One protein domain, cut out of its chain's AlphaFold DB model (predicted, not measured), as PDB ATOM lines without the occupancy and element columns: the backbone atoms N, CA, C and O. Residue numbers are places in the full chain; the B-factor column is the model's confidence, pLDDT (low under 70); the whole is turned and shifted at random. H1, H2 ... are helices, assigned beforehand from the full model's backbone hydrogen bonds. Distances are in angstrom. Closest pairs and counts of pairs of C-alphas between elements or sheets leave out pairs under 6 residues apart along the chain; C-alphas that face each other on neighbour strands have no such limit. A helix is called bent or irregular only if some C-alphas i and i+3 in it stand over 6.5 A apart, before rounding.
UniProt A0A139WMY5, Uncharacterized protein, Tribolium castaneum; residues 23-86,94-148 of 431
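Overview. This is residues 23 to 86 and 94 to 148 of the 431 residues of an uncharacterized protein of Tribolium castaneum (UniProt A0A139WMY5). One long helix, H5, runs through the middle of a compact, rounded body: H9 runs alongside it, H4 packs across its first part, H8 meets that first part near its own last residues, about perpendicular to it, and H1 packs on its later part. H6 packs on H8 and H9, H7 folds back from its end, and H2 lies far out beyond H1. The printed part has 119 residues with nine named helices, H1 to H9 along the chain, and no named strand: all helix, mostly crossed. The radius of gyration of the C-alphas is 13.7 A; the spans are 38 by 33 by 29 A.

Arrangement. The hub is H5, residues 62 to 84, touching four helices. It touches H9, residues 137 to 147, at 32 degrees, a tilt only just shallow, the same way; the closest C-alphas, Tyr 73 and Ser 142, are 5.0 A apart. Its residues 67 to 71 alone touch H4, residues 51 to 56, about perpendicular at 81 degrees (closest C-alphas Ile 54 and Ala 67, 5.6 A). Its residues 65 to 69 alone touch H8, residues 121 to 128, and its residues 74 to 82 alone touch H1, residues 23 to 29. H6, residues 99 to 108, touches H8 and H9, and touches H7, residues 112 to 117, only at the corner. H2, residues 31 to 35, and H1 only just touch, only at the corner, with 3 pairs of C-alphas within 8 A. H3, residues 44 to 47, is close to but not clearly touching H5, Leu 44 to Cys 70 being 7.7 A between C-alphas. Every O i to N i+4 pair is within hydrogen-bond range in H4, H6, H8 and H9; H1 has 2 of 3, H5 17 of 19, H2 0 of 1 with 2 of 2 O i to N i+3 pairs, H7 0 of 2 with 1 of 3, and H3 is too short.

Along the chain. H5 is 34.2 A long, from C-alpha 62 at (23.878, 13.756, -23.273) to C-alpha 84 at (31.570, 42.478, -40.170), and irregular: C-alphas 63 and 66 are 7.5 A apart. H9 is 15.4 A long and H6 14.3 A.

Size, cuts and confidence. Residues 87 to 93 are not printed, a gap of 19.7 A between C-alphas 86 and 94. Of the links printed whole, none is long. Residues 85 to 86, 94, 110 and 112 are under pLDDT 70.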
ATOM      1  N   TYR A  23      36.131  23.958 -39.672       89.62
ATOM      2  CA  TYR A  23      36.929  25.073 -40.183       89.62
ATOM      3  C   TYR A  23      36.653  25.337 -41.675       89.62
ATOM      4  O   TYR A  23      36.484  26.489 -42.067       89.62
ATOM      5  N   ASP A  24      36.584  24.295 -42.513       89.94
ATOM      6  CA  ASP A  24      36.401  24.479 -43.960       89.94
ATOM      7  C   ASP A  24      34.972  24.976 -44.263       89.94
ATOM      8  O   ASP A  24      34.784  25.856 -45.102       89.94
ATOM      9  N   ALA A  25      33.978  24.503 -43.500       89.69
ATOM     10  CA  ALA A  25      32.598  24.994 -43.548       89.69
ATOM     11  C   ALA A  25      32.424  26.426 -43.002       89.69
ATOM     12  O   ALA A  25      31.468  27.114 -43.374       89.69
ATOM     13  N   ILE A  26      33.314  26.885 -42.111       90.88
ATOM     14  CA  ILE A  26      33.398  28.296 -41.704       90.88
ATOM     15  C   ILE A  26      34.020  29.112 -42.836       90.88
ATOM     16  O   ILE A  26      33.441  30.122 -43.220       90.88
ATOM     17  N   GLN A  27      35.145  28.672 -43.412       90.44
ATOM     18  CA  GLN A  27      35.832  29.391 -44.493       90.44
ATOM     19  C   GLN A  27      34.938  29.582 -45.736       90.44
ATOM     20  O   GLN A  27      35.050  30.601 -46.415       90.44
ATOM     21  N   GLU A  28      34.018  28.650 -46.003       90.06
ATOM     22  CA  GLU A  28      33.015  28.732 -47.077       90.06
ATOM     23  C   GLU A  28      31.990  29.869 -46.877       90.06
ATOM     24  O   GLU A  28      31.617  30.519 -47.850       90.06
ATOM     25  N   LYS A  29      31.583  30.167 -45.630       89.00
ATOM     26  CA  LYS A  29      30.751  31.346 -45.292       89.00
ATOM     27  C   LYS A  29      31.575  32.619 -45.036       89.00
ATOM     28  O   LYS A  29      31.073  33.722 -45.218       89.00
ATOM     29  N   CYS A  30      32.809  32.470 -44.562       88.94
ATOM     30  CA  CYS A  30      33.641  33.526 -43.984       88.94
ATOM     31  C   CYS A  30      35.086  33.440 -44.530       88.94
ATOM     32  O   CYS A  30      35.994  32.962 -43.840       88.94
ATOM     33  N   PRO A  31      35.348  33.895 -45.774       88.06
ATOM     34  CA  PRO A  31      36.661  33.735 -46.407       88.06
ATOM     35  C   PRO A  31      37.800  34.475 -45.689       88.06
ATOM     36  O   PRO A  31      38.957  34.058 -45.778       88.06
ATOM     37  N   SER A  32      37.487  35.542 -44.947       84.50
ATOM     38  CA  SER A  32      38.445  36.362 -44.193       84.50
ATOM     39  C   SER A  32      39.209  35.576 -43.120       84.50
ATOM     40  O   SER A  32      40.372  35.895 -42.863       84.50
ATOM     41  N   VAL A  33      38.640  34.486 -42.583       85.38
ATOM     42  CA  VAL A  33      39.335  33.535 -41.688       85.38
ATOM     43  C   VAL A  33      40.655  33.033 -42.278       85.38
ATOM     44  O   VAL A  33      41.623  32.868 -41.540       85.38
ATOM     45  N   SER A  34      40.735  32.841 -43.600       84.19
ATOM     46  CA  SER A  34      41.944  32.326 -44.262       84.19
ATOM     47  C   SER A  34      43.175  33.237 -44.127       84.19
ATOM     48  O   SER A  34      44.300  32.765 -44.278       84.19
ATOM     49  N   SER A  35      42.976  34.516 -43.787       82.88
ATOM     50  CA  SER A  35      44.053  35.473 -43.486       82.88
ATOM     51  C   SER A  35      44.623  35.350 -42.064       82.88
ATOM     52  O   SER A  35      45.672  35.926 -41.777       82.88
ATOM     53  N   ILE A  36      43.970  34.589 -41.176       83.31
ATOM     54  CA  ILE A  36      44.336  34.443 -39.760       83.31
ATOM     55  C   ILE A  36      44.902  33.028 -39.531       83.31
ATOM     56  O   ILE A  36      44.152  32.105 -39.197       83.31
ATOM     57  N   PRO A  37      46.227  32.812 -39.668       76.69
ATOM     58  CA  PRO A  37      46.821  31.470 -39.626       76.69
ATOM     59  C   PRO A  37      46.640  30.759 -38.275       76.69
ATOM     60  O   PRO A  37      46.618  29.530 -38.215       76.69
ATOM     61  N   THR A  38      46.459  31.511 -37.186       82.38
ATOM     62  CA  THR A  38      46.187  30.964 -35.850       82.38
ATOM     63  C   THR A  38      44.765  30.416 -35.699       82.38
ATOM     64  O   THR A  38      44.558  29.530 -34.869       82.38
ATOM     65  N   PHE A  39      43.792  30.855 -36.508       83.56
ATOM     66  CA  PHE A  39      42.389  30.443 -36.371       83.56
ATOM     67  C   PHE A  39      42.215  28.934 -36.600       83.56
ATOM     68  O   PHE A  39      41.653  28.247 -35.749       83.56
ATOM     69  N   LYS A  40      42.815  28.375 -37.665       84.69
ATOM     70  CA  LYS A  40      42.779  26.920 -37.945       84.69
ATOM     71  C   LYS A  40      43.431  26.065 -36.846       84.69
ATOM     72  O   LYS A  40      43.177  24.867 -36.766       84.69
ATOM     73  N   SER A  41      44.264  26.666 -35.992       83.62
ATOM     74  CA  SER A  41      44.988  25.972 -34.920       83.62
ATOM     75  C   SER A  41      44.251  25.933 -33.572       83.62
ATOM     76  O   SER A  41      44.702  25.229 -32.663       83.62
ATOM     77  N   GLN A  42      43.126  26.653 -33.439       85.12
ATOM     78  CA  GLN A  42      42.354  26.731 -32.194       85.12
ATOM     79  C   GLN A  42      41.926  25.338 -31.687       85.12
ATOM     80  O   GLN A  42      41.553  24.472 -32.486       85.12
ATOM     81  N   PRO A  43      41.921  25.104 -30.358       84.25
ATOM     82  CA  PRO A  43      41.631  23.789 -29.783       84.25
ATOM     83  C   PRO A  43      40.216  23.289 -30.107       84.25
ATOM     84  O   PRO A  43      40.019  22.082 -30.226       84.25
ATOM     85  N   LEU A  44      39.261  24.199 -30.335       85.50
ATOM     86  CA  LEU A  44      37.885  23.885 -30.723       85.50
ATOM     87  C   LEU A  44      37.814  22.974 -31.962       85.50
ATOM     88  O   LEU A  44      37.087  21.985 -31.955       85.50
ATOM     89  N   PHE A  45      38.636  23.220 -32.987       86.19
ATOM     90  CA  PHE A  45      38.660  22.405 -34.213       86.19
ATOM     91  C   PHE A  45      39.219  20.986 -34.012       86.19
ATOM     92  O   PHE A  45      39.082  20.141 -34.893       86.19
ATOM     93  N   ARG A  46      39.813  20.686 -32.847       83.38
ATOM     94  CA  ARG A  46      40.208  19.316 -32.468       83.38
ATOM     95  C   ARG A  46      39.038  18.509 -31.899       83.38
ATOM     96  O   ARG A  46      39.092  17.282 -31.947       83.38
ATOM     97  N   ILE A  47      38.024  19.196 -31.373       82.69
ATOM     98  CA  ILE A  47      36.775  18.631 -30.846       82.69
ATOM     99  C   ILE A  47      35.753  18.539 -31.990       82.69
ATOM    100  O   ILE A  47      35.201  17.478 -32.260       82.69
ATOM    101  N   CYS A  48      35.571  19.635 -32.727       85.50
ATOM    102  CA  CYS A  48      34.572  19.796 -33.783       85.50
ATOM    103  C   CYS A  48      35.036  19.249 -35.148       85.50
ATOM    104  O   CYS A  48      35.109  19.990 -36.133       85.50
ATOM    105  N   LYS A  49      35.402  17.962 -35.201       82.31
ATOM    106  CA  LYS A  49      35.904  17.304 -36.422       82.31
ATOM    107  C   LYS A  49      34.789  16.988 -37.417       82.31
ATOM    108  O   LYS A  49      34.812  17.488 -38.540       82.31
ATOM    109  N   ASP A  50      33.823  16.187 -36.980       85.12
ATOM    110  CA  ASP A  50      32.839  15.496 -37.818       85.12
ATOM    111  C   ASP A  50      31.708  16.442 -38.264       85.12
ATOM    112  O   ASP A  50      30.549  16.289 -37.872       85.12
ATOM    113  N   TRP A  51      32.038  17.465 -39.058       87.88
ATOM    114  CA  TRP A  51      31.118  18.563 -39.377       87.88
ATOM    115  C   TRP A  51      29.774  18.096 -39.934       87.88
ATOM    116  O   TRP A  51      28.744  18.656 -39.569       87.88
ATOM    117  N   LYS A  52      29.767  17.056 -40.778       86.19
ATOM    118  CA  LYS A  52      28.526  16.494 -41.321       86.19
ATOM    119  C   LYS A  52      27.575  16.090 -40.189       86.19
ATOM    120  O   LYS A  52      26.462  16.608 -40.122       86.19
ATOM    121  N   ASN A  53      28.059  15.258 -39.264       85.81
ATOM    122  CA  ASN A  53      27.305  14.806 -38.096       85.81
ATOM    123  C   ASN A  53      26.842  16.010 -37.262       85.81
ATOM    124  O   ASN A  53      25.661  16.112 -36.955       85.81
ATOM    125  N   ILE A  54      27.745  16.959 -36.974       86.50
ATOM    126  CA  ILE A  54      27.453  18.191 -36.214       86.50
ATOM    127  C   ILE A  54      26.321  19.007 -36.866       86.50
ATOM    128  O   ILE A  54      25.426  19.480 -36.171       86.50
ATOM    129  N   SER A  55      26.337  19.152 -38.193       84.12
ATOM    130  CA  SER A  55      25.370  19.958 -38.950       84.12
ATOM    131  C   SER A  55      23.970  19.337 -39.054       84.12
ATOM    132  O   SER A  55      22.994  20.060 -39.250       84.12
ATOM    133  N   GLU A  56      23.863  18.015 -38.896       86.69
ATOM    134  CA  GLU A  56      22.609  17.255 -38.984       86.69
ATOM    135  C   GLU A  56      21.905  17.094 -37.611       86.69
ATOM    136  O   GLU A  56      20.745  16.674 -37.556       86.69
ATOM    137  N   ILE A  57      22.549  17.481 -36.496       87.00
ATOM    138  CA  ILE A  57      21.952  17.432 -35.146       87.00
ATOM    139  C   ILE A  57      20.720  18.342 -35.059       87.00
ATOM    140  O   ILE A  57      20.749  19.503 -35.464       87.00
ATOM    141  N   SER A  58      19.642  17.805 -34.484       84.62
ATOM    142  CA  SER A  58      18.337  18.468 -34.313       84.62
ATOM    143  C   SER A  58      17.676  18.215 -32.946       84.62
ATOM    144  O   SER A  58      16.596  18.742 -32.678       84.62
ATOM    145  N   GLN A  59      18.314  17.428 -32.073       85.56
ATOM    146  CA  GLN A  59      17.828  17.070 -30.737       85.56
ATOM    147  C   GLN A  59      18.978  17.067 -29.723       85.56
ATOM    148  O   GLN A  59      20.120  16.757 -30.072       85.56
ATOM    149  N   LEU A  60      18.664  17.388 -28.464       88.06
ATOM    150  CA  LEU A  60      19.602  17.300 -27.347       88.06
ATOM    151  C   LEU A  60      19.703  15.851 -26.852       88.06
ATOM    152  O   LEU A  60      18.707  15.262 -26.439       88.06
ATOM    153  N   THR A  61      20.919  15.311 -26.840       85.25
ATOM    154  CA  THR A  61      21.277  14.112 -26.072       85.25
ATOM    155  C   THR A  61      22.545  14.395 -25.277       85.25
ATOM    156  O   THR A  61      23.372  15.216 -25.680       85.25
ATOM    157  N   GLU A  62      22.714  13.684 -24.166       78.25
ATOM    158  CA  GLU A  62      23.878  13.756 -23.273       78.25
ATOM    159  C   GLU A  62      25.206  13.587 -24.037       78.25
ATOM    160  O   GLU A  62      26.113  14.410 -23.928       78.25
ATOM    161  N   THR A  63      25.265  12.605 -24.945       84.62
ATOM    162  CA  THR A  63      26.413  12.347 -25.834       84.62
ATOM    163  C   THR A  63      26.742  13.500 -26.785       84.62
ATOM    164  O   THR A  63      27.881  13.627 -27.232       84.62
ATOM    165  N   ASN A  64      25.753  14.325 -27.140       89.31
ATOM    166  CA  ASN A  64      25.853  15.287 -28.235       89.31
ATOM    167  C   ASN A  64      26.065  16.728 -27.752       89.31
ATOM    168  O   ASN A  64      26.284  17.606 -28.586       89.31
ATOM    169  N   ALA A  65      26.057  16.999 -26.441       89.25
ATOM    170  CA  ALA A  65      26.195  18.352 -25.890       89.25
ATOM    171  C   ALA A  65      27.459  19.091 -26.386       89.25
ATOM    172  O   ALA A  65      27.406  20.285 -26.687       89.25
ATOM    173  N   ALA A  66      28.583  18.382 -26.560       89.44
ATOM    174  CA  ALA A  66      29.810  18.948 -27.130       89.44
ATOM    175  C   ALA A  66      29.680  19.289 -28.631       89.44
ATOM    176  O   ALA A  66      30.163  20.329 -29.079       89.44
ATOM    177  N   ALA A  67      28.982  18.456 -29.408       90.81
ATOM    178  CA  ALA A  67      28.711  18.711 -30.824       90.81
ATOM    179  C   ALA A  67      27.689  19.850 -31.017       90.81
ATOM    180  O   ALA A  67      27.820  20.654 -31.937       90.81
ATOM    181  N   ILE A  68      26.726  19.992 -30.104       91.94
ATOM    182  CA  ILE A  68      25.787  21.122 -30.077       91.94
ATOM    183  C   ILE A  68      26.526  22.430 -29.757       91.94
ATOM    184  O   ILE A  68      26.273  23.436 -30.417       91.94
ATOM    185  N   ARG A  69      27.506  22.421 -28.840       92.31
ATOM    186  CA  ARG A  69      28.416  23.562 -28.614       92.31
ATOM    187  C   ARG A  69      29.209  23.944 -29.871       92.31
ATOM    188  O   ARG A  69      29.341  25.131 -30.160       92.31
ATOM    189  N   CYS A  70      29.689  22.966 -30.648       92.50
ATOM    190  CA  CYS A  70      30.310  23.221 -31.955       92.50
ATOM    191  C   CYS A  70      29.339  23.897 -32.939       92.50
ATOM    192  O   CYS A  70      29.701  24.875 -33.592       92.50
ATOM    193  N   LEU A  71      28.100  23.398 -33.030       91.94
ATOM    194  CA  LEU A  71      27.071  23.948 -33.916       91.94
ATOM    195  C   LEU A  71      26.650  25.370 -33.507       91.94
ATOM    196  O   LEU A  71      26.480  26.218 -34.380       91.94
ATOM    197  N   LEU A  72      26.533  25.640 -32.202       92.69
ATOM    198  CA  LEU A  72      26.261  26.969 -31.651       92.69
ATOM    199  C   LEU A  72      27.344  27.970 -32.073       92.69
ATOM    200  O   LEU A  72      27.024  28.956 -32.737       92.69
ATOM    201  N   TYR A  73      28.612  27.664 -31.774       92.38
ATOM    202  CA  TYR A  73      29.751  28.502 -32.159       92.38
ATOM    203  C   TYR A  73      29.778  28.764 -33.667       92.38
ATOM    204  O   TYR A  73      30.038  29.885 -34.098       92.38
ATOM    205  N   TYR A  74      29.492  27.741 -34.481       91.62
ATOM    206  CA  TYR A  74      29.440  27.882 -35.932       91.62
ATOM    207  C   TYR A  74      28.398  28.914 -36.385       91.62
ATOM    208  O   TYR A  74      28.714  29.741 -37.242       91.62
ATOM    209  N   GLN A  75      27.173  28.895 -35.838       90.69
ATOM    210  CA  GLN A  75      26.162  29.877 -36.248       90.69
ATOM    211  C   GLN A  75      26.564  31.284 -35.799       90.69
ATOM    212  O   GLN A  75      26.730  32.145 -36.661       90.69
ATOM    213  N   THR A  76      26.837  31.494 -34.506       90.19
ATOM    214  CA  THR A  76      27.158  32.831 -33.970       90.19
ATOM    215  C   THR A  76      28.395  33.436 -34.634       90.19
ATOM    216  O   THR A  76      28.390  34.606 -35.000       90.19
ATOM    217  N   PHE A  77      29.451  32.643 -34.860       89.56
ATOM    218  CA  PHE A  77      30.662  33.123 -35.528       89.56
ATOM    219  C   PHE A  77      30.438  33.441 -37.012       89.56
ATOM    220  O   PHE A  77      30.982  34.422 -37.522       89.56
ATOM    221  N   THR A  78      29.674  32.610 -37.733       89.38
ATOM    222  CA  THR A  78      29.473  32.842 -39.170       89.38
ATOM    223  C   THR A  78      28.495  33.978 -39.444       89.38
ATOM    224  O   THR A  78      28.748  34.742 -40.370       89.38
ATOM    225  N   GLU A  79      27.466  34.157 -38.614       88.12
ATOM    226  CA  GLU A  79      26.569  35.317 -38.653       88.12
ATOM    227  C   GLU A  79      27.352  36.617 -38.399       88.12
ATOM    228  O   GLU A  79      27.408  37.470 -39.291       88.12
ATOM    229  N   TYR A  80      28.095  36.689 -37.285       87.00
ATOM    230  CA  TYR A  80      29.024  37.784 -36.974       87.00
ATOM    231  C   TYR A  80      29.954  38.105 -38.156       87.00
ATOM    232  O   TYR A  80      29.961  39.228 -38.655       87.00
ATOM    233  N   CYS A  81      30.688  37.118 -38.681       87.19
ATOM    234  CA  CYS A  81      31.621  37.353 -39.787       87.19
ATOM    235  C   CYS A  81      30.934  37.863 -41.068       87.19
ATOM    236  O   CYS A  81      31.493  38.714 -41.763       87.19
ATOM    237  N   THR A  82      29.724  37.384 -41.390       84.69
ATOM    238  CA  THR A  82      28.979  37.906 -42.550       84.69
ATOM    239  C   THR A  82      28.527  39.356 -42.363       84.69
ATOM    240  O   THR A  82      28.434  40.086 -43.350       84.69
ATOM    241  N   GLN A  83      28.314  39.794 -41.120       83.94
ATOM    242  CA  GLN A  83      27.975  41.175 -40.783       83.94
ATOM    243  C   GLN A  83      29.207  42.096 -40.783       83.94
ATOM    244  O   GLN A  83      29.129  43.213 -41.294       83.94
ATOM    245  N   THR A  84      30.355  41.645 -40.260       75.50
ATOM    246  CA  THR A  84      31.570  42.478 -40.170       75.50
ATOM    247  C   THR A  84      32.390  42.540 -41.455       75.50
ATOM    248  O   THR A  84      33.096  43.520 -41.681       75.50
ATOM    249  N   GLN A  85      32.366  41.473 -42.264       68.06
ATOM    250  CA  GLN A  85      33.253  41.201 -43.411       68.06
ATOM    251  C   GLN A  85      34.760  41.095 -43.071       68.06
ATOM    252  O   GLN A  85      35.515  40.438 -43.795       68.06
ATOM    253  N   THR A  86      35.212  41.659 -41.948       63.69
ATOM    254  CA  THR A  86      36.583  41.599 -41.426       63.69
ATOM    255  C   THR A  86      36.616  41.135 -39.968       63.69
ATOM    256  O   THR A  86      35.753  41.469 -39.157       63.69
ATOM    257  N   LYS A  94      35.563  43.022 -23.232       57.72
ATOM    258  CA  LYS A  94      35.158  43.497 -21.901       57.72
ATOM    259  C   LYS A  94      33.634  43.451 -21.727       57.72
ATOM    260  O   LYS A  94      33.039  44.347 -21.137       57.72
ATOM    261  N   LEU A  95      33.026  42.411 -22.295       71.50
ATOM    262  CA  LEU A  95      31.620  42.069 -22.125       71.50
ATOM    263  C   LEU A  95      31.528  41.005 -21.026       71.50
ATOM    264  O   LEU A  95      32.257  40.013 -21.070       71.50
ATOM    265  N   GLU A  96      30.680  41.226 -20.029       83.25
ATOM    266  CA  GLU A  96      30.434  40.253 -18.965       83.25
ATOM    267  C   GLU A  96      29.557  39.118 -19.502       83.25
ATOM    268  O   GLU A  96      28.629  39.369 -20.266       83.25
ATOM    269  N   TYR A  97      29.880  37.864 -19.179       88.25
ATOM    270  CA  TYR A  97      29.125  36.725 -19.699       88.25
ATOM    271  C   TYR A  97      27.841  36.519 -18.898       88.25
ATOM    272  O   TYR A  97      27.905  36.151 -17.726       88.25
ATOM    273  N   ASP A  98      26.703  36.647 -19.570       90.44
ATOM    274  CA  ASP A  98      25.409  36.194 -19.077       90.44
ATOM    275  C   ASP A  98      24.921  34.979 -19.888       90.44
ATOM    276  O   ASP A  98      25.020  34.921 -21.118       90.44
ATOM    277  N   LEU A  99      24.401  33.984 -19.168       91.62
ATOM    278  CA  LEU A  99      23.804  32.787 -19.746       91.62
ATOM    279  C   LEU A  99      22.426  33.095 -20.343       91.62
ATOM    280  O   LEU A  99      22.109  32.577 -21.409       91.62
ATOM    281  N   ASP A 100      21.612  33.934 -19.700       90.94
ATOM    282  CA  ASP A 100      20.203  34.092 -20.066       90.94
ATOM    283  C   ASP A 100      20.020  34.875 -21.370       90.94
ATOM    284  O   ASP A 100      19.285  34.428 -22.256       90.94
ATOM    285  N   THR A 101      20.770  35.962 -21.561       91.19
ATOM    286  CA  THR A 101      20.846  36.665 -22.852       91.19
ATOM    287  C   THR A 101      21.408  35.783 -23.970       91.19
ATOM    288  O   THR A 101      20.859  35.821 -25.073       91.19
ATOM    289  N   LEU A 102      22.394  34.908 -23.706       91.00
ATOM    290  CA  LEU A 102      22.806  33.888 -24.684       91.00
ATOM    291  C   LEU A 102      21.642  32.942 -25.019       91.00
ATOM    292  O   LEU A 102      21.373  32.691 -26.194       91.00
ATOM    293  N   CYS A 103      20.947  32.407 -24.015       91.25
ATOM    294  CA  CYS A 103      19.847  31.471 -24.232       91.25
ATOM    295  C   CYS A 103      18.714  32.106 -25.049       91.25
ATOM    296  O   CYS A 103      18.191  31.466 -25.961       91.25
ATOM    297  N   ASP A 104      18.337  33.349 -24.751       90.38
ATOM    298  CA  ASP A 104      17.269  34.055 -25.461       90.38
ATOM    299  C   ASP A 104      17.690  34.485 -26.873       90.38
ATOM    300  O   ASP A 104      16.902  34.324 -27.813       90.38
ATOM    301  N   PHE A 105      18.950  34.888 -27.078       88.69
ATOM    302  CA  PHE A 105      19.511  35.077 -28.419       88.69
ATOM    303  C   PHE A 105      19.398  33.790 -29.253       88.69
ATOM    304  O   PHE A 105      18.854  33.809 -30.361       88.69
ATOM    305  N   VAL A 106      19.819  32.643 -28.706       88.94
ATOM    306  CA  VAL A 106      19.803  31.353 -29.421       88.94
ATOM    307  C   VAL A 106      18.381  30.844 -29.690       88.94
ATOM    308  O   VAL A 106      18.141  30.263 -30.751       88.94
ATOM    309  N   LYS A 107      17.416  31.105 -28.797       88.25
ATOM    310  CA  LYS A 107      15.983  30.855 -29.061       88.25
ATOM    311  C   LYS A 107      15.454  31.711 -30.217       88.25
ATOM    312  O   LYS A 107      14.629  31.231 -30.991       88.25
ATOM    313  N   SER A 108      15.920  32.958 -30.331       85.00
ATOM    314  CA  SER A 108      15.475  33.917 -31.353       85.00
ATOM    315  C   SER A 108      16.100  33.699 -32.739       85.00
ATOM    316  O   SER A 108      15.499  34.079 -33.746       85.00
ATOM    317  N   MET A 109      17.277  33.059 -32.810       78.25
ATOM    318  CA  MET A 109      17.985  32.806 -34.068       78.25
ATOM    319  C   MET A 109      17.123  32.022 -35.085       78.25
ATOM    320  O   MET A 109      16.507  31.008 -34.738       78.25
ATOM    321  N   PRO A 110      17.158  32.378 -36.386       69.06
ATOM    322  CA  PRO A 110      16.362  31.729 -37.438       69.06
ATOM    323  C   PRO A 110      16.834  30.305 -37.819       69.06
ATOM    324  O   PRO A 110      16.397  29.746 -38.831       69.06
ATOM    325  N   HIS A 111      17.714  29.683 -37.027       72.31
ATOM    326  CA  HIS A 111      18.277  28.359 -37.289       72.31
ATOM    327  C   HIS A 111      17.449  27.240 -36.631       72.31
ATOM    328  O   HIS A 111      17.630  26.906 -35.462       72.31
ATOM    329  N   LYS A 112      16.567  26.619 -37.432       63.41
ATOM    330  CA  LYS A 112      15.529  25.644 -37.023       63.41
ATOM    331  C   LYS A 112      15.962  24.528 -36.063       63.41
ATOM    332  O   LYS A 112      15.141  24.091 -35.268       63.41
ATOM    333  N   ASN A 113      17.201  24.046 -36.164       80.69
ATOM    334  CA  ASN A 113      17.710  22.956 -35.326       80.69
ATOM    335  C   ASN A 113      18.209  23.436 -33.954       80.69
ATOM    336  O   ASN A 113      18.324  22.630 -33.038       80.69
ATOM    337  N   LEU A 114      18.566  24.717 -33.823       85.38
ATOM    338  CA  LEU A 114      19.196  25.251 -32.619       85.38
ATOM    339  C   LEU A 114      18.149  25.855 -31.678       85.38
ATOM    340  O   LEU A 114      18.142  25.531 -30.494       85.38
ATOM    341  N   SER A 115      17.191  26.617 -32.208       85.31
ATOM    342  CA  SER A 115      16.079  27.162 -31.417       85.31
ATOM    343  C   SER A 115      15.157  26.078 -30.838       85.31
ATOM    344  O   SER A 115      14.589  26.277 -29.767       85.31
ATOM    345  N   SER A 116      15.063  24.895 -31.463       87.62
ATOM    346  CA  SER A 116      14.373  23.726 -30.891       87.62
ATOM    347  C   SER A 116      15.149  23.056 -29.753       87.62
ATOM    348  O   SER A 116      14.545  22.573 -28.798       87.62
ATOM    349  N   ILE A 117      16.483  23.023 -29.834       89.12
ATOM    350  CA  ILE A 117      17.357  22.447 -28.803       89.12
ATOM    351  C   ILE A 117      17.393  23.350 -27.562       89.12
ATOM    352  O   ILE A 117      17.214  22.866 -26.446       89.12
ATOM    353  N   PHE A 118      17.551  24.659 -27.760       90.44
ATOM    354  CA  PHE A 118      17.648  25.680 -26.708       90.44
ATOM    355  C   PHE A 118      16.279  26.230 -26.250       90.44
ATOM    356  O   PHE A 118      16.214  27.255 -25.573       90.44
ATOM    357  N   ALA A 119      15.174  25.562 -26.603       86.31
ATOM    358  CA  ALA A 119      13.809  26.033 -26.348       86.31
ATOM    359  C   ALA A 119      13.480  26.262 -24.856       86.31
ATOM    360  O   ALA A 119      12.638  27.101 -24.536       86.31
ATOM    361  N   THR A 120      14.142  25.547 -23.941       88.75
ATOM    362  CA  THR A 120      14.040  25.731 -22.483       88.75
ATOM    363  C   THR A 120      15.345  26.279 -21.902       88.75
ATOM    364  O   THR A 120      16.425  26.049 -22.455       88.75
ATOM    365  N   ARG A 121      15.257  26.974 -20.756       88.88
ATOM    366  CA  ARG A 121      16.436  27.398 -19.977       88.88
ATOM    367  C   ARG A 121      17.297  26.185 -19.624       88.88
ATOM    368  O   ARG A 121      18.471  26.155 -19.966       88.88
ATOM    369  N   ASP A 122      16.675  25.154 -19.062       90.50
ATOM    370  CA  ASP A 122      17.306  23.934 -18.558       90.50
ATOM    371  C   ASP A 122      18.168  23.229 -19.619       90.50
ATOM    372  O   ASP A 122      19.193  22.632 -19.297       90.50
ATOM    373  N   ASN A 123      17.748  23.267 -20.891       91.31
ATOM    374  CA  ASN A 123      18.524  22.710 -21.996       91.31
ATOM    375  C   ASN A 123      19.745  23.580 -22.306       91.31
ATOM    376  O   ASN A 123      20.839  23.051 -22.470       91.31
ATOM    377  N   CYS A 124      19.559  24.900 -22.394       91.81
ATOM    378  CA  CYS A 124      20.642  25.851 -22.631       91.81
ATOM    379  C   CYS A 124      21.722  25.758 -21.539       91.81
ATOM    380  O   CYS A 124      22.907  25.652 -21.852       91.81
ATOM    381  N   GLU A 125      21.292  25.700 -20.279       92.44
ATOM    382  CA  GLU A 125      22.120  25.507 -19.087       92.44
ATOM    383  C   GLU A 125      22.958  24.224 -19.226       92.44
ATOM    384  O   GLU A 125      24.171  24.307 -19.389       92.44
ATOM    385  N   LYS A 126      22.322  23.052 -19.394       92.06
ATOM    386  CA  LYS A 126      22.993  21.746 -19.614       92.06
ATOM    387  C   LYS A 126      23.926  21.669 -20.833       92.06
ATOM    388  O   LYS A 126      24.699  20.720 -20.955       92.06
ATOM    389  N   ILE A 127      23.833  22.605 -21.776       92.69
ATOM    390  CA  ILE A 127      24.729  22.681 -22.938       92.69
ATOM    391  C   ILE A 127      25.919  23.612 -22.666       92.69
ATOM    392  O   ILE A 127      26.997  23.386 -23.227       92.69
ATOM    393  N   CYS A 128      25.739  24.641 -21.833       93.94
ATOM    394  CA  CYS A 128      26.685  25.739 -21.662       93.94
ATOM    395  C   CYS A 128      27.371  25.832 -20.294       93.94
ATOM    396  O   CYS A 128      28.454  26.415 -20.258       93.94
ATOM    397  N   THR A 129      26.831  25.260 -19.218       93.56
ATOM    398  CA  THR A 129      27.512  25.135 -17.917       93.56
ATOM    399  C   THR A 129      28.149  23.756 -17.753       93.56
ATOM    400  O   THR A 129      27.664  22.762 -18.293       93.56
ATOM    401  N   ASP A 130      29.254  23.709 -17.014       90.00
ATOM    402  CA  ASP A 130      29.938  22.483 -16.587       90.00
ATOM    403  C   ASP A 130      29.362  21.955 -15.253       90.00
ATOM    404  O   ASP A 130      28.518  22.608 -14.638       90.00
ATOM    405  N   GLU A 131      29.856  20.817 -14.752       88.81
ATOM    406  CA  GLU A 131      29.441  20.239 -13.448       88.81
ATOM    407  C   GLU A 131      29.703  21.166 -12.241       88.81
ATOM    408  O   GLU A 131      29.108  20.999 -11.180       88.81
ATOM    409  N   LEU A 132      30.581  22.160 -12.409       90.06
ATOM    410  CA  LEU A 132      30.928  23.187 -11.419       90.06
ATOM    411  C   LEU A 132      30.105  24.483 -11.581       90.06
ATOM    412  O   LEU A 132      30.554  25.540 -11.148       90.06
ATOM    413  N   GLU A 133      28.982  24.440 -12.307       86.75
ATOM    414  CA  GLU A 133      28.156  25.595 -12.728       86.75
ATOM    415  C   GLU A 133      28.901  26.631 -13.610       86.75
ATOM    416  O   GLU A 133      28.318  27.586 -14.125       86.75
ATOM    417  N   LEU A 134      30.196  26.419 -13.877       89.69
ATOM    418  CA  LEU A 134      31.045  27.321 -14.652       89.69
ATOM    419  C   LEU A 134      30.705  27.285 -16.155       89.69
ATOM    420  O   LEU A 134      30.692  26.208 -16.756       89.69
ATOM    421  N   PRO A 135      30.515  28.441 -16.821       90.81
ATOM    422  CA  PRO A 135      30.181  28.455 -18.239       90.81
ATOM    423  C   PRO A 135      31.362  28.066 -19.139       90.81
ATOM    424  O   PRO A 135      32.430  28.694 -19.119       90.81
ATOM    425  N   HIS A 136      31.139  27.067 -19.992       91.25
ATOM    426  CA  HIS A 136      32.087  26.568 -20.979       91.25
ATOM    427  C   HIS A 136      32.567  27.680 -21.927       91.25
ATOM    428  O   HIS A 136      31.783  28.456 -22.484       91.25
ATOM    429  N   SER A 137      33.872  27.686 -22.214       89.06
ATOM    430  CA  SER A 137      34.531  28.677 -23.079       89.06
ATOM    431  C   SER A 137      33.902  28.813 -24.472       89.06
ATOM    432  O   SER A 137      33.865  29.910 -25.021       89.06
ATOM    433  N   VAL A 138      33.350  27.730 -25.029       90.12
ATOM    434  CA  VAL A 138      32.661  27.745 -26.330       90.12
ATOM    435  C   VAL A 138      31.382  28.588 -26.283       90.12
ATOM    436  O   VAL A 138      31.139  29.367 -27.203       90.12
ATOM    437  N   CYS A 139      30.603  28.503 -25.201       92.88
ATOM    438  CA  CYS A 139      29.412  29.336 -25.022       92.88
ATOM    439  C   CYS A 139      29.775  30.790 -24.699       92.88
ATOM    440  O   CYS A 139      29.142  31.685 -25.250       92.88
ATOM    441  N   LYS A 140      30.851  31.041 -23.934       91.06
ATOM    442  CA  LYS A 140      31.394  32.402 -23.748       91.06
ATOM    443  C   LYS A 140      31.775  33.051 -25.084       91.06
ATOM    444  O   LYS A 140      31.335  34.156 -25.376       91.06
ATOM    445  N   MET A 141      32.511  32.339 -25.942       89.12
ATOM    446  CA  MET A 141      32.841  32.831 -27.287       89.12
ATOM    447  C   MET A 141      31.597  33.037 -28.162       89.12
ATOM    448  O   MET A 141      31.543  34.004 -28.914       89.12
ATOM    449  N   SER A 142      30.601  32.153 -28.064       91.00
ATOM    450  CA  SER A 142      29.357  32.269 -28.841       91.00
ATOM    451  C   SER A 142      28.541  33.497 -28.424       91.00
ATOM    452  O   SER A 142      28.073  34.235 -29.285       91.00
ATOM    453  N   TYR A 143      28.457  33.763 -27.117       91.56
ATOM    454  CA  TYR A 143      27.876  34.980 -26.549       91.56
ATOM    455  C   TYR A 143      28.591  36.243 -27.043       91.56
ATOM    456  O   TYR A 143      27.941  37.170 -27.518       91.56
ATOM    457  N   TYR A 144      29.929  36.258 -27.041       88.00
ATOM    458  CA  TYR A 144      30.677  37.391 -27.588       88.00
ATOM    459  C   TYR A 144      30.377  37.624 -29.076       88.00
ATOM    460  O   TYR A 144      30.120  38.755 -29.461       88.00
ATOM    461  N   PHE A 145      30.336  36.589 -29.921       87.12
ATOM    462  CA  PHE A 145      29.989  36.789 -31.337       87.12
ATOM    463  C   PHE A 145      28.522  37.197 -31.563       87.12
ATOM    464  O   PHE A 145      28.242  37.865 -32.552       87.12
ATOM    465  N   ALA A 146      27.607  36.856 -30.650       86.88
ATOM    466  CA  ALA A 146      26.205  37.282 -30.695       86.88
ATOM    467  C   ALA A 146      25.978  38.745 -30.255       86.88
ATOM    468  O   ALA A 146      25.065  39.394 -30.759       86.88
ATOM    469  N   HIS A 147      26.795  39.261 -29.330       82.31
ATOM    470  CA  HIS A 147      26.588  40.565 -28.675       82.31
ATOM    471  C   HIS A 147      27.738  41.570 -28.864       82.31
ATOM    472  O   HIS A 147      27.775  42.611 -28.211       82.31
ATOM    473  N   LEU A 148      28.686  41.293 -29.763       79.50
ATOM    474  CA  LEU A 148      29.664  42.287 -30.198       79.50
ATOM    475  C   LEU A 148      29.000  43.297 -31.139       79.50
ATOM    476  O   LEU A 148      28.904  43.062 -32.344       79.50
TER     477      LEU A 148